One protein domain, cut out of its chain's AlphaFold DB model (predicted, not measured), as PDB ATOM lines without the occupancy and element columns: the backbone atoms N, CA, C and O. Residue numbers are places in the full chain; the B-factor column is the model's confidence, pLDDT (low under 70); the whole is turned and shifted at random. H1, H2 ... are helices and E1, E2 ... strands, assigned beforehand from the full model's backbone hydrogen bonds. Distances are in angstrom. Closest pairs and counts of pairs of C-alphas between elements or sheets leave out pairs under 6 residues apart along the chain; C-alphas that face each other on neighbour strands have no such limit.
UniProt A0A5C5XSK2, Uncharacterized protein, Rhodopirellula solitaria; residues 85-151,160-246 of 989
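This is residues 85 to 151 and 160 to 246 of the 989 residues of an uncharacterized protein of Rhodopirellula solitaria (UniProt A0A5C5XSK2). One antiparallel sheet is curled like part of a barrel and folded into two leaves that face each other, E7 E6 E5 E4 and E10 E9 E8, with E1 as the hinge. The small hairpin E2 and E3 lies outside the first leaf, near E5, while H1 extends away from one end of the fold and the E9 to E10 loop extends from the other. The 154 printed residues run E1 E2 E3 E4 H1 E5 E6 E7 E8 E9 E10, with sheet orders E7 E6 E5 E4 E1 E10 E9 E8 and E2 E3. The class is mixed, with 70 residues in named elements; the whole is compact, radius of gyration of the C-alphas 15.8 A, yet elongated, spanning 54 by 34 by 31 A.

Find C-alpha 85 at (161.204, 168.314, 133.950), where E1 begins and runs to residue 88. E2 is residues 100 to 102, E3 108 to 110, and E4 123 to 128, 16.9 A. From C-alpha 136 at (141.060, 158.543, 136.883), H1 runs 23.3 A to residue 151. Then come E5, 170 to 176, 19.9 A; E6, 182 to 186; E7, 199 to 202; E8, 211 to 215; E9, 218 to 225, 21.8 A; and E10, 237 to 245, 26.1 A, ending at (141.705, 168.148, 129.065).

Start at E1, which pairs with E10 over residues 85 to 87 (N 86 and O 238, 2.9 A) and with E4 over 87 to 88 (N 87 and O 125, 2.9 A). E5 follows E4 in the sheet, with N 124 and O 174 2.8 A apart. E5, E6 and E7 form a meander, each strand the antiparallel neighbour of the one before; look at N 173 and O 185, 2.9 A, and N 184 and O 200, 2.8 A. E8, E9 and E10 form another, with N 213 and O 220, 2.9 A, and N 221 and O 243, 2.9 A. The closest C-alphas of edge strands E7 and E8, Leu 202 and Val 211, are 7.2 A apart. In the hairpin E2 and E3, N 109 and O 101 are 2.8 A apart. H1 is not on the sheet; 9 of its 12 O i to N i+4 pairs are within hydrogen-bond range.

The two C-alphas farthest apart, Gln 151 and Ala 232, are 55.1 A apart. Residues 152 to 159 are not printed, and C-alphas 151 and 160 are 14.8 A apart across the cut. Long links join E1 to E2, E3 to E4, E6 to E7 and E9 to E10. The mean pLDDT of the printed part is 83.9; look for values under 70 at residues 120 to 121, 146 to 151, 160 to 162, 227 to 235 and 246.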
ATOM      1  N   VAL A  85     159.751 168.409 134.061       90.62
ATOM      2  CA  VAL A  85     161.204 168.314 133.950       90.62
ATOM      3  C   VAL A  85     161.606 166.861 133.779       90.62
ATOM      4  O   VAL A  85     161.175 165.977 134.523       90.62
ATOM      5  N   LEU A  86     162.441 166.642 132.773       93.12
ATOM      6  CA  LEU A  86     162.990 165.354 132.405       93.12
ATOM      7  C   LEU A  86     164.455 165.300 132.832       93.12
ATOM      8  O   LEU A  86     165.249 166.154 132.441       93.12
ATOM      9  N   GLN A  87     164.818 164.288 133.613       93.31
ATOM     10  CA  GLN A  87     166.190 164.007 134.031       93.31
ATOM     11  C   GLN A  87     166.702 162.778 133.291       93.31
ATOM     12  O   GLN A  87     165.978 161.785 133.192       93.31
ATOM     13  N   ARG A  88     167.949 162.809 132.817       92.56
ATOM     14  CA  ARG A  88     168.592 161.611 132.265       92.56
ATOM     15  C   ARG A  88     168.617 160.491 133.313       92.56
ATOM     16  O   ARG A  88     168.926 160.738 134.479       92.56
ATOM     17  N   VAL A  89     168.279 159.273 132.901       92.88
ATOM     18  CA  VAL A  89     168.322 158.095 133.777       92.88
ATOM     19  C   VAL A  89     169.780 157.634 133.923       92.88
ATOM     20  O   VAL A  89     170.450 157.497 132.898       92.88
ATOM     21  N   PRO A  90     170.296 157.425 135.150       91.19
ATOM     22  CA  PRO A  90     171.633 156.863 135.358       91.19
ATOM     23  C   PRO A  90     171.749 155.448 134.783       91.19
ATOM     24  O   PRO A  90     170.800 154.673 134.891       91.19
ATOM     25  N   ASP A  91     172.908 155.091 134.228       89.75
ATOM     26  CA  ASP A  91     173.118 153.795 133.567       89.75
ATOM     27  C   ASP A  91     172.871 152.610 134.523       89.75
ATOM     28  O   ASP A  91     172.320 151.586 134.124       89.75
ATOM     29  N   GLU A  92     173.203 152.755 135.810       91.12
ATOM     30  CA  GLU A  92     172.960 151.747 136.850       91.12
ATOM     31  C   GLU A  92     171.475 151.541 137.202       91.12
ATOM     32  O   GLU A  92     171.123 150.577 137.885       91.12
ATOM     33  N   GLU A  93     170.597 152.436 136.750       92.38
ATOM     34  CA  GLU A  93     169.148 152.357 136.941       92.38
ATOM     35  C   GLU A  93     168.406 151.864 135.686       92.38
ATOM     36  O   GLU A  93     167.169 151.855 135.662       92.38
ATOM     37  N   ILE A  94     169.157 151.438 134.663       92.00
ATOM     38  CA  ILE A  94     168.653 150.896 133.402       92.00
ATOM     39  C   ILE A  94     168.979 149.403 133.329       92.00
ATOM     40  O   ILE A  94     170.132 148.978 133.288       92.00
ATOM     41  N   PHE A  95     167.938 148.584 133.243       91.25
ATOM     42  CA  PHE A  95     168.030 147.135 133.110       91.25
ATOM     43  C   PHE A  95     167.785 146.766 131.644       91.25
ATOM     44  O   PHE A  95     166.719 146.273 131.269       91.25
ATOM     45  N   ALA A  96     168.771 147.064 130.791       86.06
ATOM     46  CA  ALA A  96     168.636 146.988 129.333       86.06
ATOM     47  C   ALA A  96     168.172 145.606 128.831       86.06
ATOM     48  O   ALA A  96     167.292 145.535 127.975       86.06
ATOM     49  N   ASP A  97     168.685 144.523 129.425       87.56
ATOM     50  CA  ASP A  97     168.315 143.140 129.083       87.56
ATOM     51  C   ASP A  97     166.827 142.835 129.332       87.56
ATOM     52  O   ASP A  97     166.246 141.969 128.681       87.56
ATOM     53  N   GLN A  98     166.205 143.547 130.274       89.38
ATOM     54  CA  GLN A  98     164.795 143.404 130.650       89.38
ATOM     55  C   GLN A  98     163.913 144.490 130.019       89.38
ATOM     56  O   GLN A  98     162.691 144.442 130.146       89.38
ATOM     57  N   ARG A  99     164.516 145.465 129.318       91.38
ATOM     58  CA  ARG A  99     163.862 146.708 128.875       91.38
ATOM     59  C   ARG A  99     163.117 147.400 130.020       91.38
ATOM     60  O   ARG A  99     162.010 147.899 129.846       91.38
ATOM     61  N   GLU A 100     163.728 147.418 131.193       94.12
ATOM     62  CA  GLU A 100     163.182 148.021 132.405       94.12
ATOM     63  C   GLU A 100     164.066 149.194 132.842       94.12
ATOM     64  O   GLU A 100     165.277 149.197 132.614       94.12
ATOM     65  N   LEU A 101     163.480 150.200 133.489       94.62
ATOM     66  CA  LEU A 101     164.237 151.270 134.147       94.62
ATOM     67  C   LEU A 101     163.559 151.721 135.437       94.62
ATOM     68  O   LEU A 101     162.374 151.462 135.651       94.62
ATOM     69  N   ARG A 102     164.283 152.442 136.296       95.44
ATOM     70  CA  ARG A 102     163.689 153.079 137.480       95.44
ATOM     71  C   ARG A 102     163.035 154.421 137.121       95.44
ATOM     72  O   ARG A 102     163.715 155.399 136.806       95.44
ATOM     73  N   GLY A 103     161.709 154.487 137.228       95.00
ATOM     74  CA  GLY A 103     160.931 155.715 137.038       95.00
ATOM     75  C   GLY A 103     161.200 156.775 138.116       95.00
ATOM     76  O   GLY A 103     161.820 156.505 139.148       95.00
ATOM     77  N   ALA A 104     160.695 157.991 137.906       95.00
ATOM     78  CA  ALA A 104     160.794 159.096 138.864       95.00
ATOM     79  C   ALA A 104     160.051 158.801 140.185       95.00
ATOM     80  O   ALA A 104     160.435 159.281 141.251       95.00
ATOM     81  N   CYS A 105     159.029 157.941 140.150       93.75
ATOM     82  CA  CYS A 105     158.331 157.436 141.334       93.75
ATOM     83  C   CYS A 105     159.070 156.281 142.030       93.75
ATOM     84  O   CYS A 105     158.500 155.625 142.904       93.75
ATOM     85  N   GLY A 106     160.310 155.984 141.634       93.19
ATOM     86  CA  GLY A 106     161.164 154.961 142.240       93.19
ATOM     87  C   GLY A 106     160.770 153.517 141.930       93.19
ATOM     88  O   GLY A 106     161.499 152.610 142.327       93.19
ATOM     89  N   SER A 107     159.655 153.299 141.231       93.56
ATOM     90  CA  SER A 107     159.203 151.983 140.771       93.56
ATOM     91  C   SER A 107     159.850 151.621 139.436       93.56
ATOM     92  O   SER A 107     160.258 152.505 138.684       93.56
ATOM     93  N   ILE A 108     159.951 150.324 139.153       95.62
ATOM     94  CA  ILE A 108     160.430 149.843 137.858       95.62
ATOM     95  C   ILE A 108     159.325 150.019 136.821       95.62
ATOM     96  O   ILE A 108     158.178 149.654 137.079       95.62
ATOM     97  N   VAL A 109     159.679 150.607 135.683       94.44
ATOM     98  CA  VAL A 109     158.791 150.874 134.554       94.44
ATOM     99  C   VAL A 109     159.255 150.050 133.360       94.44
ATOM    100  O   VAL A 109     160.447 150.033 133.043       94.44
ATOM    101  N   GLN A 110     158.310 149.389 132.693       94.19
ATOM    102  CA  GLN A 110     158.584 148.604 131.493       94.19
ATOM    103  C   GLN A 110     158.626 149.502 130.252       94.19
ATOM    104  O   GLN A 110     157.656 150.196 129.941       94.19
ATOM    105  N   ILE A 111     159.719 149.426 129.497       90.44
ATOM    106  CA  ILE A 111     159.890 150.108 128.214       90.44
ATOM    107  C   ILE A 111     159.344 149.199 127.099       90.44
ATOM    108  O   ILE A 111     159.828 148.072 126.935       90.44
ATOM    109  N   PRO A 112     158.352 149.659 126.314       86.88
ATOM    110  CA  PRO A 112     157.761 148.889 125.227       86.88
ATOM    111  C   PRO A 112     158.797 148.443 124.192       86.88
ATOM    112  O   PRO A 112     159.750 149.171 123.933       86.88
ATOM    113  N   GLU A 113     158.625 147.266 123.586       87.19
ATOM    114  CA  GLU A 113     159.545 146.738 122.558       87.19
ATOM    115  C   GLU A 113     159.629 147.623 121.310       87.19
ATOM    116  O   GLU A 113     160.680 147.706 120.684       87.19
ATOM    117  N   ASP A 114     158.537 148.309 120.983       84.62
ATOM    118  CA  ASP A 114     158.406 149.234 119.858       84.62
ATOM    119  C   ASP A 114     159.075 150.592 120.095       84.62
ATOM    120  O   ASP A 114     159.114 151.402 119.172       84.62
ATOM    121  N   PHE A 115     159.619 150.846 121.293       84.75
ATOM    122  CA  PHE A 115     160.476 152.008 121.492       84.75
ATOM    123  C   PHE A 115     161.863 151.734 120.889       84.75
ATOM    124  O   PHE A 115     162.651 150.957 121.445       84.75
ATOM    125  N   ASP A 116     162.161 152.369 119.758       80.00
ATOM    126  CA  ASP A 116     163.473 152.353 119.108       80.00
ATOM    127  C   ASP A 116     164.414 153.336 119.814       80.00
ATOM    128  O   ASP A 116     164.626 154.463 119.370       80.00
ATOM    129  N   VAL A 117     164.875 152.949 121.005       73.44
ATOM    130  CA  VAL A 117     165.653 153.811 121.900       73.44
ATOM    131  C   VAL A 117     166.960 153.134 122.277       73.44
ATOM    132  O   VAL A 117     166.986 151.983 122.726       73.44
ATOM    133  N   ASN A 118     168.065 153.868 122.149       75.88
ATOM    134  CA  ASN A 118     169.328 153.433 122.723       75.88
ATOM    135  C   ASN A 118     169.281 153.653 124.243       75.88
ATOM    136  O   ASN A 118     169.498 154.760 124.747       75.88
ATOM    137  N   LEU A 119     169.024 152.562 124.966       72.88
ATOM    138  CA  LEU A 119     168.916 152.539 126.425       72.88
ATOM    139  C   LEU A 119     170.200 152.968 127.153       72.88
ATOM    140  O   LEU A 119     170.149 153.191 128.349       72.88
ATOM    141  N   THR A 120     171.333 153.118 126.463       65.81
ATOM    142  CA  THR A 120     172.629 153.453 127.084       65.81
ATOM    143  C   THR A 120     173.049 154.923 126.946       65.81
ATOM    144  O   THR A 120     174.160 155.277 127.329       65.81
ATOM    145  N   GLY A 121     172.196 155.808 126.409       64.81
ATOM    146  CA  GLY A 121     172.605 157.207 126.192       64.81
ATOM    147  C   GLY A 121     171.516 158.273 126.221       64.81
ATOM    148  O   GLY A 121     171.809 159.414 126.576       64.81
ATOM    149  N   HIS A 122     170.268 157.928 125.893       84.12
ATOM    150  CA  HIS A 122     169.253 158.937 125.566       84.12
ATOM    151  C   HIS A 122     167.880 158.653 126.177       84.12
ATOM    152  O   HIS A 122     166.855 158.885 125.540       84.12
ATOM    153  N   VAL A 123     167.853 158.157 127.415       91.88
ATOM    154  CA  VAL A 123     166.603 157.924 128.145       91.88
ATOM    155  C   VAL A 123     166.489 158.881 129.319       91.88
ATOM    156  O   VAL A 123     167.402 159.023 130.134       91.88
ATOM    157  N   TYR A 124     165.336 159.527 129.405       94.38
ATOM    158  CA  TYR A 124     164.986 160.488 130.431       94.38
ATOM    159  C   TYR A 124     163.729 160.040 131.168       94.38
ATOM    160  O   TYR A 124     162.853 159.387 130.598       94.38
ATOM    161  N   ARG A 125     163.626 160.436 132.433       95.38
ATOM    162  CA  ARG A 125     162.452 160.230 133.280       95.38
ATOM    163  C   ARG A 125     161.905 161.552 133.795       95.38
ATOM    164  O   ARG A 125     162.664 162.477 134.071       95.38
ATOM    165  N   GLY A 126     160.599 161.606 133.986       95.69
ATOM    166  CA  GLY A 126     159.896 162.703 134.636       95.69
ATOM    167  C   GLY A 126     158.680 162.191 135.395       95.69
ATOM    168  O   GLY A 126     158.414 160.988 135.441       95.69
ATOM    169  N   VAL A 127     157.930 163.109 135.997       94.50
ATOM    170  CA  VAL A 127     156.713 162.772 136.735       94.50
ATOM    171  C   VAL A 127     155.616 163.799 136.499       94.50
ATOM    172  O   VAL A 127     155.861 165.003 136.539       94.50
ATOM    173  N   ILE A 128     154.388 163.320 136.304       90.19
ATOM    174  CA  ILE A 128     153.194 164.164 136.228       90.19
ATOM    175  C   ILE A 128     152.491 164.141 137.577       90.19
ATOM    176  O   ILE A 128     152.038 163.090 138.037       90.19
ATOM    177  N   MET A 129     152.334 165.319 138.177       84.44
ATOM    178  CA  MET A 129     151.629 165.527 139.451       84.44
ATOM    179  C   MET A 129     150.287 166.260 139.302       84.44
ATOM    180  O   MET A 129     149.618 166.489 140.308       84.44
ATOM    181  N   ASP A 130     149.874 166.587 138.075       78.44
ATOM    182  CA  ASP A 130     148.635 167.316 137.788       78.44
ATOM    183  C   ASP A 130     147.371 166.527 138.198       78.44
ATOM    184  O   ASP A 130     147.263 165.340 137.883       78.44
ATOM    185  N   PRO A 131     146.399 167.129 138.904       72.50
ATOM    186  CA  PRO A 131     145.141 166.452 139.205       72.50
ATOM    187  C   PRO A 131     144.316 166.067 137.965       72.50
ATOM    188  O   PRO A 131     143.548 165.103 138.029       72.50
ATOM    189  N   LEU A 132     144.465 166.796 136.858       74.69
ATOM    190  CA  LEU A 132     143.789 166.568 135.588       74.69
ATOM    191  C   LEU A 132     144.651 165.645 134.726       74.69
ATOM    192  O   LEU A 132     145.613 166.064 134.093       74.69
ATOM    193  N   ARG A 133     144.317 164.353 134.717       83.44
ATOM    194  CA  ARG A 133     144.999 163.331 133.908       83.44
ATOM    195  C   ARG A 133     144.004 162.255 133.472       83.44
ATOM    196  O   ARG A 133     143.115 161.947 134.276       83.44
ATOM    197  N   PRO A 134     144.226 161.592 132.319       83.69
ATOM    198  CA  PRO A 134     143.454 160.422 131.901       83.69
ATOM    199  C   PRO A 134     143.391 159.332 132.980       83.69
ATOM    200  O   PRO A 134     144.176 159.335 133.935       83.69
ATOM    201  N   GLU A 135     142.478 158.372 132.807       85.12
ATOM    202  CA  GLU A 135     142.462 157.111 133.571       85.12
ATOM    203  C   GLU A 135     142.205 157.265 135.085       85.12
ATOM    204  O   GLU A 135     142.641 156.460 135.916       85.12
ATOM    205  N   ARG A 136     141.442 158.296 135.480       82.81
ATOM    206  CA  ARG A 136     141.060 158.543 136.883       82.81
ATOM    207  C   ARG A 136     140.361 157.342 137.530       82.81
ATOM    208  O   ARG A 136     140.689 156.995 138.668       82.81
ATOM    209  N   GLU A 137     139.429 156.701 136.822       82.19
ATOM    210  CA  GLU A 137     138.712 155.513 137.311       82.19
ATOM    211  C   GLU A 137     139.660 154.327 137.527       82.19
ATOM    212  O   GLU A 137     139.603 153.674 138.571       82.19
ATOM    213  N   SER A 138     140.591 154.094 136.599       84.06
ATOM    214  CA  SER A 138     141.622 153.057 136.703       84.06
ATOM    215  C   SER A 138     142.523 153.278 137.919       84.06
ATOM    216  O   SER A 138     142.708 152.357 138.724       84.06
ATOM    217  N   ARG A 139     142.985 154.517 138.154       84.62
ATOM    218  CA  ARG A 139     143.730 154.888 139.374       84.62
ATOM    219  C   ARG A 139     142.896 154.682 140.639       84.62
ATOM    220  O   ARG A 139     143.396 154.166 141.642       84.62
ATOM    221  N   GLN A 140     141.612 155.036 140.615       83.94
ATOM    222  CA  GLN A 140     140.701 154.798 141.735       83.94
ATOM    223  C   GLN A 140     140.542 153.300 142.026       83.94
ATOM    224  O   GLN A 140     140.646 152.891 143.185       83.94
ATOM    225  N   ALA A 141     140.345 152.474 140.999       82.69
ATOM    226  CA  ALA A 141     140.254 151.024 141.122       82.69
ATOM    227  C   ALA A 141     141.569 150.416 141.633       82.69
ATOM    228  O   ALA A 141     141.558 149.546 142.508       82.69
ATOM    229  N   TRP A 142     142.717 150.891 141.143       82.44
ATOM    230  CA  TRP A 142     144.042 150.506 141.632       82.44
ATOM    231  C   TRP A 142     144.219 150.835 143.121       82.44
ATOM    232  O   TRP A 142     144.597 149.968 143.916       82.44
ATOM    233  N   MET A 143     143.844 152.043 143.546       79.44
ATOM    234  CA  MET A 143     143.884 152.422 144.958       79.44
ATOM    235  C   MET A 143     142.908 151.610 145.812       79.44
ATOM    236  O   MET A 143     143.248 151.243 146.933       79.44
ATOM    237  N   GLN A 144     141.698 151.318 145.326       77.44
ATOM    238  CA  GLN A 144     140.730 150.488 146.049       77.44
ATOM    239  C   GLN A 144     141.247 149.059 146.243       77.44
ATOM    240  O   GLN A 144     141.138 148.525 147.348       77.44
ATOM    241  N   ARG A 145     141.865 148.464 145.213       73.56
ATOM    242  CA  ARG A 145     142.554 147.166 145.314       73.56
ATOM    243  C   ARG A 145     143.671 147.219 146.356       73.56
ATOM    244  O   ARG A 145     143.688 146.390 147.261       73.56
ATOM    245  N   SER A 146     144.504 148.257 146.306       66.94
ATOM    246  CA  SER A 146     145.588 148.491 147.272       66.94
ATOM    247  C   SER A 146     145.082 148.716 148.706       66.94
ATOM    248  O   SER A 146     145.764 148.393 149.674       66.94
ATOM    249  N   ARG A 147     143.867 149.256 148.875       65.50
ATOM    250  CA  ARG A 147     143.228 149.467 150.185       65.50
ATOM    251  C   ARG A 147     142.570 148.215 150.755       65.50
ATOM    252  O   ARG A 147     142.484 148.132 151.976       65.50
ATOM    253  N   ARG A 148     142.112 147.256 149.939       57.59
ATOM    254  CA  ARG A 148     141.494 146.011 150.448       57.59
ATOM    255  C   ARG A 148     142.444 145.219 151.349       57.59
ATOM    256  O   ARG A 148     141.979 144.611 152.302       57.59
ATOM    257  N   TRP A 149     143.753 145.339 151.136       52.00
ATOM    258  CA  TRP A 149     144.772 144.760 152.012       52.00
ATOM    259  C   TRP A 149     144.757 145.338 153.449       52.00
ATOM    260  O   TRP A 149     145.083 144.637 154.400       52.00
ATOM    261  N   LYS A 150     144.275 146.581 153.652       52.66
ATOM    262  CA  LYS A 150     144.184 147.233 154.977       52.66
ATOM    263  C   LYS A 150     143.098 146.671 155.896       52.66
ATOM    264  O   LYS A 150     143.203 146.845 157.105       52.66
ATOM    265  N   GLN A 151     142.033 146.067 155.358       50.69
ATOM    266  CA  GLN A 151     140.929 145.569 156.196       50.69
ATOM    267  C   GLN A 151     141.247 144.223 156.856       50.69
ATOM    268  O   GLN A 151     140.586 143.855 157.821       50.69
ATOM    269  N   MET A 160     148.182 157.575 158.262       67.69
ATOM    270  CA  MET A 160     148.880 158.004 157.039       67.69
ATOM    271  C   MET A 160     147.906 158.714 156.084       67.69
ATOM    272  O   MET A 160     146.704 158.433 156.134       67.69
ATOM    273  N   PRO A 161     148.372 159.629 155.211       66.44
ATOM    274  CA  PRO A 161     147.477 160.386 154.345       66.44
ATOM    275  C   PRO A 161     146.701 159.449 153.416       66.44
ATOM    276  O   PRO A 161     147.247 158.538 152.790       66.44
ATOM    277  N   VAL A 162     145.394 159.679 153.333       69.88
ATOM    278  CA  VAL A 162     144.518 158.966 152.409       69.88
ATOM    279  C   VAL A 162     144.673 159.617 151.041       69.88
ATOM    280  O   VAL A 162     144.141 160.697 150.804       69.88
ATOM    281  N   LEU A 163     145.409 158.961 150.142       74.50
ATOM    282  CA  LEU A 163     145.586 159.461 148.780       74.50
ATOM    283  C   LEU A 163     144.270 159.414 148.005       74.50
ATOM    284  O   LEU A 163     143.530 158.423 148.079       74.50
ATOM    285  N   ARG A 164     143.993 160.485 147.262       81.56
ATOM    286  CA  ARG A 164     142.950 160.525 146.233       81.56
ATOM    287  C   ARG A 164     143.557 160.126 144.875       81.56
ATOM    288  O   ARG A 164     144.783 160.196 144.748       81.56
ATOM    289  N   PRO A 165     142.761 159.691 143.875       81.25
ATOM    290  CA  PRO A 165     143.303 159.221 142.594       81.25
ATOM    291  C   PRO A 165     144.147 160.279 141.876       81.25
ATOM    292  O   PRO A 165     145.057 159.948 141.124       81.25
ATOM    293  N   GLU A 166     143.853 161.552 142.126       80.75
ATOM    294  CA  GLU A 166     144.524 162.713 141.543       80.75
ATOM    295  C   GLU A 166     145.900 162.959 142.186       80.75
ATOM    296  O   GLU A 166     146.777 163.564 141.583       80.75
ATOM    297  N   SER A 167     146.123 162.453 143.402       81.88
ATOM    298  CA  SER A 167     147.394 162.592 144.128       81.88
ATOM    299  C   SER A 167     148.405 161.486 143.817       81.88
ATOM    300  O   SER A 167     149.521 161.539 144.331       81.88
ATOM    301  N   LEU A 168     148.018 160.462 143.050       87.38
ATOM    302  CA  LEU A 168     148.919 159.386 142.647       87.38
ATOM    303  C   LEU A 168     149.784 159.873 141.470       87.38
ATOM    304  O   LEU A 168     149.207 160.272 140.459       87.38
ATOM    305  N   PRO A 169     151.123 159.875 141.587       90.94
ATOM    306  CA  PRO A 169     151.995 160.324 140.507       90.94
ATOM    307  C   PRO A 169     151.962 159.363 139.310       90.94
ATOM    308  O   PRO A 169     151.803 158.154 139.493       90.94
ATOM    309  N   SER A 170     152.177 159.910 138.114       92.31
ATOM    310  CA  SER A 170     152.362 159.156 136.867       92.31
ATOM    311  C   SER A 170     153.791 159.329 136.368       92.31
ATOM    312  O   SER A 170     154.243 160.464 136.201       92.31
ATOM    313  N   ASP A 171     154.498 158.225 136.139       95.31
ATOM    314  CA  ASP A 171     155.840 158.250 135.558       95.31
ATOM    315  C   ASP A 171     155.784 158.629 134.075       95.31
ATOM    316  O   ASP A 171     154.866 158.237 133.350       95.31
ATOM    317  N   VAL A 172     156.787 159.384 133.633       95.81
ATOM    318  CA  VAL A 172     157.017 159.714 132.225       95.81
ATOM    319  C   VAL A 172     158.395 159.226 131.842       95.81
ATOM    320  O   VAL A 172     159.356 159.477 132.568       95.81
ATOM    321  N   VAL A 173     158.495 158.560 130.700       95.19
ATOM    322  CA  VAL A 173     159.765 158.145 130.105       95.19
ATOM    323  C   VAL A 173     159.852 158.726 128.708       95.19
ATOM    324  O   VAL A 173     158.902 158.629 127.934       95.19
ATOM    325  N   VAL A 174     160.997 159.317 128.389       94.56
ATOM    326  CA  VAL A 174     161.301 159.821 127.052       94.56
ATOM    327  C   VAL A 174     162.590 159.183 126.583       94.56
ATOM    328  O   VAL A 174     163.629 159.373 127.210       94.56
ATOM    329  N   GLY A 175     162.527 158.428 125.494       93.06
ATOM    330  CA  GLY A 175     163.715 158.003 124.772       93.06
ATOM    331  C   GLY A 175     163.898 158.836 123.510       93.06
ATOM    332  O   GLY A 175     162.917 159.146 122.838       93.06
ATOM    333  N   ILE A 176     165.136 159.212 123.205       91.38
ATOM    334  CA  ILE A 176     165.485 159.962 121.995       91.38
ATOM    335  C   ILE A 176     166.295 159.042 121.084       91.38
ATOM    336  O   ILE A 176     167.295 158.464 121.520       91.38
ATOM    337  N   ASP A 177     165.838 158.871 119.847       89.44
ATOM    338  CA  ASP A 177     166.533 158.052 118.854       89.44
ATOM    339  C   ASP A 177     167.699 158.806 118.184       89.44
ATOM    340  O   ASP A 177     167.948 159.985 118.446       89.44
ATOM    341  N   GLU A 178     168.437 158.129 117.299       87.88
ATOM    342  CA  GLU A 178     169.570 158.728 116.574       87.88
ATOM    343  C   GLU A 178     169.158 159.874 115.634       87.88
ATOM    344  O   GLU A 178     169.982 160.725 115.298       87.88
ATOM    345  N   ALA A 179     167.891 159.914 115.210       89.19
ATOM    346  CA  ALA A 179     167.342 160.984 114.385       89.19
ATOM    347  C   ALA A 179     166.885 162.197 115.216       89.19
ATOM    348  O   ALA A 179     166.507 163.218 114.639       89.19
ATOM    349  N   GLY A 180     166.928 162.108 116.550       88.88
ATOM    350  CA  GLY A 180     166.452 163.141 117.470       88.88
ATOM    351  C   GLY A 180     164.947 163.083 117.747       88.88
ATOM    352  O   GLY A 180     164.410 164.008 118.355       88.88
ATOM    353  N   THR A 181     164.252 162.031 117.310       91.44
ATOM    354  CA  THR A 181     162.817 161.833 117.551       91.44
ATOM    355  C   THR A 181     162.590 161.414 118.995       91.44
ATOM    356  O   THR A 181     163.243 160.497 119.495       91.44
ATOM    357  N   TRP A 182     161.629 162.045 119.671       93.31
ATOM    358  CA  TRP A 182     161.251 161.670 121.031       93.31
ATOM    359  C   TRP A 182     160.153 160.618 121.008       93.31
ATOM    360  O   TRP A 182     159.099 160.814 120.403       93.31
ATOM    361  N   GLN A 183     160.369 159.533 121.737       94.25
ATOM    362  CA  GLN A 183     159.392 158.487 122.006       94.25
ATOM    363  C   GLN A 183     159.008 158.567 123.480       94.25
ATOM    364  O   GLN A 183     159.839 158.378 124.369       94.25
ATOM    365  N   ILE A 184     157.752 158.916 123.738       94.94
ATOM    366  CA  ILE A 184     157.272 159.352 125.048       94.94
ATOM    367  C   ILE A 184     156.254 158.337 125.558       94.94
ATOM    368  O   ILE A 184     155.283 158.040 124.868       94.94
ATOM    369  N   GLY A 185     156.453 157.831 126.771       95.00
ATOM    370  CA  GLY A 185     155.487 157.011 127.501       95.00
ATOM    371  C   GLY A 185     155.022 157.723 128.768       95.00
ATOM    372  O   GLY A 185     155.857 158.184 129.546       95.00
ATOM    373  N   CYS A 186     153.707 157.801 128.986       94.75
ATOM    374  CA  CYS A 186     153.101 158.409 130.176       94.75
ATOM    375  C   CYS A 186     152.207 157.399 130.913       94.75
ATOM    376  O   CYS A 186     151.134 157.073 130.423       94.75
ATOM    377  N   ASP A 187     152.596 156.947 132.109       94.00
ATOM    378  CA  ASP A 187     151.862 155.955 132.924       94.00
ATOM    379  C   ASP A 187     150.614 156.585 133.585       94.00
ATOM    380  O   ASP A 187     150.570 156.840 134.796       94.00
ATOM    381  N   PHE A 188     149.594 156.930 132.793       91.19
ATOM    382  CA  PHE A 188     148.403 157.637 133.270       91.19
ATOM    383  C   PHE A 188     147.529 156.757 134.164       91.19
ATOM    384  O   PHE A 188     146.994 157.243 135.172       91.19
ATOM    385  N   ASN A 189     147.401 155.472 133.835       89.44
ATOM    386  CA  ASN A 189     146.636 154.501 134.624       89.44
ATOM    387  C   ASN A 189     147.388 153.993 135.877       89.44
ATOM    388  O   ASN A 189     146.780 153.324 136.724       89.44
ATOM    389  N   ALA A 190     148.660 154.375 136.033       88.06
ATOM    390  CA  ALA A 190     149.538 154.036 137.144       88.06
ATOM    391  C   ALA A 190     149.864 152.527 137.254       88.06
ATOM    392  O   ALA A 190     150.082 152.030 138.369       88.06
ATOM    393  N   ASN A 191     149.881 151.792 136.139       89.75
ATOM    394  CA  ASN A 191     150.154 150.356 136.072       89.75
ATOM    395  C   ASN A 191     151.642 150.002 135.836       89.75
ATOM    396  O   ASN A 191     151.963 148.813 135.866       89.75
ATOM    397  N   LEU A 192     152.529 151.001 135.688       90.69
ATOM    398  CA  LEU A 192     153.983 150.861 135.452       90.69
ATOM    399  C   LEU A 192     154.371 150.290 134.076       90.69
ATOM    400  O   LEU A 192     155.495 149.828 133.869       90.69
ATOM    401  N   SER A 193     153.452 150.344 133.122       91.69
ATOM    402  CA  SER A 193     153.667 150.004 131.721       91.69
ATOM    403  C   SER A 193     153.009 151.064 130.847       91.69
ATOM    404  O   SER A 193     152.059 151.708 131.271       91.69
ATOM    405  N   PHE A 194     153.502 151.255 129.627       92.81
ATOM    406  CA  PHE A 194     152.880 152.201 128.700       92.81
ATOM    407  C   PHE A 194     151.996 151.444 127.721       92.81
ATOM    408  O   PHE A 194     152.501 150.718 126.859       92.81
ATOM    409  N   GLU A 195     150.680 151.591 127.821       91.12
ATOM    410  CA  GLU A 195     149.750 151.056 126.824       91.12
ATOM    411  C   GLU A 195     149.864 151.827 125.495       91.12
ATOM    412  O   GLU A 195     150.328 152.962 125.491       91.12
ATOM    413  N   PRO A 196     149.437 151.282 124.339       92.12
ATOM    414  CA  PRO A 196     149.538 151.995 123.060       92.12
ATOM    415  C   PRO A 196     148.904 153.394 123.048       92.12
ATOM    416  O   PRO A 196     149.372 154.268 122.329       92.12
ATOM    417  N   ALA A 197     147.856 153.620 123.847       89.94
ATOM    418  CA  ALA A 197     147.229 154.935 123.981       89.94
ATOM    419  C   ALA A 197     148.071 155.926 124.807       89.94
ATOM    420  O   ALA A 197     147.899 157.127 124.662       89.94
ATOM    421  N   GLU A 198     148.983 155.435 125.645       92.88
ATOM    422  CA  GLU A 198     149.871 156.201 126.529       92.88
ATOM    423  C   GLU A 198     151.236 156.510 125.889       92.88
ATOM    424  O   GLU A 198     152.130 157.041 126.552       92.88
ATOM    425  N   ARG A 199     151.405 156.156 124.609       93.94
ATOM    426  CA  ARG A 199     152.639 156.320 123.838       93.94
ATOM    427  C   ARG A 199     152.480 157.431 122.808       93.94
ATOM    428  O   ARG A 199     151.494 157.473 122.072       93.94
ATOM    429  N   PHE A 200     153.481 158.295 122.712       93.50
ATOM    430  CA  PHE A 200     153.514 159.418 121.780       93.50
ATOM    431  C   PHE A 200     154.866 159.501 121.083       93.50
ATOM    432  O   PHE A 200     155.874 159.021 121.598       93.50
ATOM    433  N   VAL A 201     154.879 160.144 119.918       92.94
ATOM    434  CA  VAL A 201     156.091 160.390 119.136       92.94
ATOM    435  C   VAL A 201     156.133 161.871 118.765       92.94
ATOM    436  O   VAL A 201     155.152 162.374 118.215       92.94
ATOM    437  N   LEU A 202     157.245 162.550 119.061       92.56
ATOM    438  CA  LEU A 202     157.556 163.894 118.561       92.56
ATOM    439  C   LEU A 202     158.727 163.789 117.575       92.56
ATOM    440  O   LEU A 202     159.865 163.593 118.008       92.56
ATOM    441  N   PRO A 203     158.466 163.875 116.260       91.81
ATOM    442  CA  PRO A 203     159.516 163.937 115.248       91.81
ATOM    443  C   PRO A 203     160.478 165.104 115.488       91.81
ATOM    444  O   PRO A 203     160.054 166.182 115.907       91.81
ATOM    445  N   ALA A 204     161.760 164.913 115.173       90.12
ATOM    446  CA  ALA A 204     162.792 165.937 115.365       90.12
ATOM    447  C   ALA A 204     162.502 167.253 114.611       90.12
ATOM    448  O   ALA A 204     162.878 168.329 115.068       90.12
ATOM    449  N   ASP A 205     161.801 167.182 113.476       89.44
ATOM    450  CA  ASP A 205     161.368 168.331 112.670       89.44
ATOM    451  C   ASP A 205     160.069 168.991 113.176       89.44
ATOM    452  O   ASP A 205     159.634 170.000 112.623       89.44
ATOM    453  N   GLN A 206     159.451 168.441 114.226       86.69
ATOM    454  CA  GLN A 206     158.174 168.883 114.801       86.69
ATOM    455  C   GLN A 206     158.262 169.138 116.310       86.69
ATOM    456  O   GLN A 206     157.243 169.158 116.993       86.69
ATOM    457  N   MET A 207     159.463 169.358 116.843       84.81
ATOM    458  CA  MET A 207     159.679 169.571 118.280       84.81
ATOM    459  C   MET A 207     158.897 170.765 118.844       84.81
ATOM    460  O   MET A 207     158.405 170.703 119.972       84.81
ATOM    461  N   ASP A 208     158.713 171.804 118.029       83.44
ATOM    462  CA  ASP A 208     157.945 173.001 118.383       83.44
ATOM    463  C   ASP A 208     156.433 172.842 118.138       83.44
ATOM    464  O   ASP A 208     155.633 173.662 118.599       83.44
ATOM    465  N   ALA A 209     156.024 171.791 117.421       86.81
ATOM    466  CA  ALA A 209     154.635 171.551 117.065       86.81
ATOM    467  C   ALA A 209     153.931 170.692 118.133       86.81
ATOM    468  O   ALA A 209     154.443 169.651 118.551       86.81
ATOM    469  N   PRO A 210     152.726 171.081 118.576       89.00
ATOM    470  CA  PRO A 210     151.980 170.303 119.554       89.00
ATOM    471  C   PRO A 210     151.387 169.025 118.940       89.00
ATOM    472  O   PRO A 210     150.718 169.056 117.905       89.00
ATOM    473  N   VAL A 211     151.536 167.898 119.635       88.56
ATOM    474  CA  VAL A 211     150.887 166.628 119.287       88.56
ATOM    475  C   VAL A 211     149.620 166.441 120.105       88.56
ATOM    476  O   VAL A 211     149.647 166.499 121.329       88.56
ATOM    477  N   VAL A 212     148.504 166.174 119.417       87.38
ATOM    478  CA  VAL A 212     147.182 165.970 120.028       87.38
ATOM    479  C   VAL A 212     146.733 164.516 119.906       87.38
ATOM    480  O   VAL A 212     146.701 163.939 118.808       87.38
ATOM    481  N   ALA A 213     146.303 163.949 121.031       85.75
ATOM    482  CA  ALA A 213     145.771 162.597 121.150       85.75
ATOM    483  C   ALA A 213     144.529 162.549 122.059       85.75
ATOM    484  O   ALA A 213     144.247 163.479 122.809       85.75
ATOM    485  N   SER A 214     143.780 161.445 121.989       82.62
ATOM    486  CA  SER A 214     142.600 161.191 122.822       82.62
ATOM    487  C   SER A 214     142.759 159.856 123.543       82.62
ATOM    488  O   SER A 214     142.915 158.830 122.885       82.62
ATOM    489  N   ILE A 215     142.648 159.856 124.872       85.00
ATOM    490  CA  ILE A 215     142.860 158.688 125.741       85.00
ATOM    491  C   ILE A 215     141.726 158.627 126.758       85.00
ATOM    492  O   ILE A 215     141.545 159.567 127.525       85.00
ATOM    493  N   ALA A 216     140.936 157.549 126.747       79.25
ATOM    494  CA  ALA A 216     139.783 157.380 127.644       79.25
ATOM    495  C   ALA A 216     138.862 158.621 127.727       79.25
ATOM    496  O   ALA A 216     138.368 158.992 128.786       79.25
ATOM    497  N   GLY A 217     138.664 159.303 126.591       74.19
ATOM    498  CA  GLY A 217     137.882 160.542 126.494       74.19
ATOM    499  C   GLY A 217     138.625 161.827 126.889       74.19
ATOM    500  O   GLY A 217     138.160 162.911 126.552       74.19
ATOM    501  N   THR A 218     139.786 161.736 127.536       81.69
ATOM    502  CA  THR A 218     140.652 162.884 127.839       81.69
ATOM    503  C   THR A 218     141.464 163.265 126.604       81.69
ATOM    504  O   THR A 218     142.057 162.399 125.959       81.69
ATOM    505  N   THR A 219     141.521 164.552 126.265       85.31
ATOM    506  CA  THR A 219     142.432 165.041 125.217       85.31
ATOM    507  C   THR A 219     143.786 165.347 125.835       85.31
ATOM    508  O   THR A 219     143.849 166.035 126.849       85.31
ATOM    509  N   VAL A 220     144.863 164.856 125.229       88.38
ATOM    510  CA  VAL A 220     146.235 165.140 125.656       88.38
ATOM    511  C   VAL A 220     146.940 165.911 124.551       88.38
ATOM    512  O   VAL A 220     146.897 165.502 123.391       88.38
ATOM    513  N   VAL A 221     147.565 167.025 124.919       89.75
ATOM    514  CA  VAL A 221     148.426 167.830 124.052       89.75
ATOM    515  C   VAL A 221     149.834 167.799 124.630       89.75
ATOM    516  O   VAL A 221     150.001 168.067 125.819       89.75
ATOM    517  N   LEU A 222     150.826 167.452 123.812       91.19
ATOM    518  CA  LEU A 222     152.230 167.382 124.213       91.19
ATOM    519  C   LEU A 222     153.091 168.257 123.307       91.19
ATOM    520  O   LEU A 222     152.849 168.310 122.102       91.19
ATOM    521  N   ARG A 223     154.120 168.883 123.874       91.62
ATOM    522  CA  ARG A 223     155.153 169.617 123.133       91.62
ATOM    523  C   ARG A 223     156.484 169.504 123.865       91.62
ATOM    524  O   ARG A 223     156.505 169.483 125.097       91.62
ATOM    525  N   ALA A 224     157.591 169.440 123.135       90.19
ATOM    526  CA  ALA A 224     158.896 169.594 123.760       90.19
ATOM    527  C   ALA A 224     159.079 171.044 124.232       90.19
ATOM    528  O   ALA A 224     158.628 171.983 123.583       90.19
ATOM    529  N   ALA A 225     159.733 171.237 125.371       85.25
ATOM    530  CA  ALA A 225     160.064 172.563 125.874       85.25
ATOM    531  C   ALA A 225     161.571 172.716 126.020       85.25
ATOM    532  O   ALA A 225     162.273 171.779 126.414       85.25
ATOM    533  N   GLU A 226     162.059 173.928 125.756       75.06
ATOM    534  CA  GLU A 226     163.464 174.266 125.941       75.06
ATOM    535  C   GLU A 226     163.899 173.950 127.379       75.06
ATOM    536  O   GLU A 226     163.313 174.427 128.359       75.06
ATOM    537  N   GLY A 227     164.920 173.101 127.521       64.12
ATOM    538  CA  GLY A 227     165.534 172.799 128.812       64.12
ATOM    539  C   GLY A 227     166.221 174.031 129.407       64.12
ATOM    540  O   GLY A 227     166.596 174.958 128.691       64.12
ATOM    541  N   ARG A 228     166.431 174.041 130.729       57.75
ATOM    542  CA  ARG A 228     167.385 174.978 131.337       57.75
ATOM    543  C   ARG A 228     168.775 174.594 130.838       57.75
ATOM    544  O   ARG A 228     169.306 173.568 131.247       57.75
ATOM    545  N   THR A 229     169.330 175.370 129.918       47.44
ATOM    546  CA  THR A 229     170.682 175.146 129.412       47.44
ATOM    547  C   THR A 229     171.647 176.082 130.126       47.44
ATOM    548  O   THR A 229     171.644 177.288 129.897       47.44
ATOM    549  N   ASP A 230     172.507 175.522 130.976       47.53
ATOM    550  CA  ASP A 230     173.802 176.146 131.227       47.53
ATOM    551  C   ASP A 230     174.656 175.893 129.980       47.53
ATOM    552  O   ASP A 230     174.886 174.750 129.589       47.53
ATOM    553  N   ALA A 231     175.078 176.968 129.311       42.50
ATOM    554  CA  ALA A 231     175.557 176.993 127.924       42.50
ATOM    555  C   ALA A 231     176.883 176.242 127.622       42.50
ATOM    556  O   ALA A 231     177.545 176.552 126.633       42.50
ATOM    557  N   ALA A 232     177.308 175.273 128.442       42.41
ATOM    558  CA  ALA A 232     178.616 174.621 128.325       42.41
ATOM    559  C   ALA A 232     178.630 173.079 128.457       42.41
ATOM    560  O   ALA A 232     179.695 172.488 128.277       42.41
ATOM    561  N   VAL A 233     177.507 172.408 128.742       52.59
ATOM    562  CA  VAL A 233     177.438 170.941 128.935       52.59
ATOM    563  C   VAL A 233     176.210 170.387 128.203       52.59
ATOM    564  O   VAL A 233     175.220 171.103 128.069       52.59
ATOM    565  N   GLU A 234     176.264 169.138 127.707       57.56
ATOM    566  CA  GLU A 234     175.057 168.438 127.232       57.56
ATOM    567  C   GLU A 234     173.917 168.631 128.244       57.56
ATOM    568  O   GLU A 234     174.160 168.496 129.450       57.56
ATOM    569  N   PRO A 235     172.693 168.964 127.798       60.84
ATOM    570  CA  PRO A 235     171.607 169.260 128.715       60.84
ATOM    571  C   PRO A 235     171.299 168.018 129.552       60.84
ATOM    572  O   PRO A 235     170.685 167.062 129.088       60.84
ATOM    573  N   THR A 236     171.692 168.041 130.826       74.00
ATOM    574  CA  THR A 236     171.351 166.995 131.803       74.00
ATOM    575  C   THR A 236     169.851 166.957 132.099       74.00
ATOM    576  O   THR A 236     169.354 166.007 132.708       74.00
ATOM    577  N   THR A 237     169.130 167.999 131.673       82.44
ATOM    578  CA  THR A 237     167.699 168.185 131.885       82.44
ATOM    579  C   THR A 237     166.999 168.687 130.629       82.44
ATOM    580  O   THR A 237     167.453 169.655 130.016       82.44
ATOM    581  N   LEU A 238     165.855 168.090 130.302       89.88
ATOM    582  CA  LEU A 238     164.971 168.503 129.208       89.88
ATOM    583  C   LEU A 238     163.600 168.929 129.756       89.88
ATOM    584  O   LEU A 238     163.270 168.657 130.912       89.88
ATOM    585  N   GLY A 239     162.803 169.623 128.943       89.88
ATOM    586  CA  GLY A 239     161.423 169.984 129.268       89.88
ATOM    587  C   GLY A 239     160.422 169.266 128.364       89.88
ATOM    588  O   GLY A 239     160.636 169.158 127.161       89.88
ATOM    589  N   LEU A 240     159.310 168.816 128.936       91.56
ATOM    590  CA  LEU A 240     158.134 168.352 128.202       91.56
ATOM    591  C   LEU A 240     156.914 169.076 128.758       91.56
ATOM    592  O   LEU A 240     156.679 169.035 129.959       91.56
ATOM    593  N   GLU A 241     156.125 169.722 127.916       90.75
ATOM    594  CA  GLU A 241     154.854 170.303 128.343       90.75
ATOM    595  C   GLU A 241     153.713 169.353 127.999       90.75
ATOM    596  O   GLU A 241     153.655 168.803 126.894       90.75
ATOM    597  N   VAL A 242     152.811 169.150 128.958       88.56
ATOM    598  CA  VAL A 242     151.658 168.264 128.813       88.56
ATOM    599  C   VAL A 242     150.414 168.963 129.334       88.56
ATOM    600  O   VAL A 242     150.298 169.271 130.520       88.56
ATOM    601  N   LEU A 243     149.446 169.141 128.442       87.56
ATOM    602  CA  LEU A 243     148.099 169.583 128.770       87.56
ATOM    603  C   LEU A 243     147.143 168.395 128.668       87.56
ATOM    604  O   LEU A 243     147.013 167.775 127.613       87.56
ATOM    605  N   CYS A 244     146.428 168.109 129.754       84.06
ATOM    606  CA  CYS A 244     145.342 167.136 129.773       84.06
ATOM    607  C   CYS A 244     144.002 167.857 129.948       84.06
ATOM    608  O   CYS A 244     143.816 168.615 130.895       84.06
ATOM    609  N   VAL A 245     143.057 167.581 129.053       80.31
ATOM    610  CA  VAL A 245     141.705 168.148 129.065       80.31
ATOM    611  C   VAL A 245     140.710 167.022 129.337       80.31
ATOM    612  O   VAL A 245     140.489 166.169 128.472       80.31
ATOM    613  N   ASP A 246     140.172 166.982 130.559       68.56
ATOM    614  CA  ASP A 246     139.374 165.865 131.091       68.56
ATOM    615  C   ASP A 246     138.043 165.656 130.348       68.56
ATOM    616  O   ASP A 246     137.366 166.615 129.962       68.56
TER     617      ASP A 246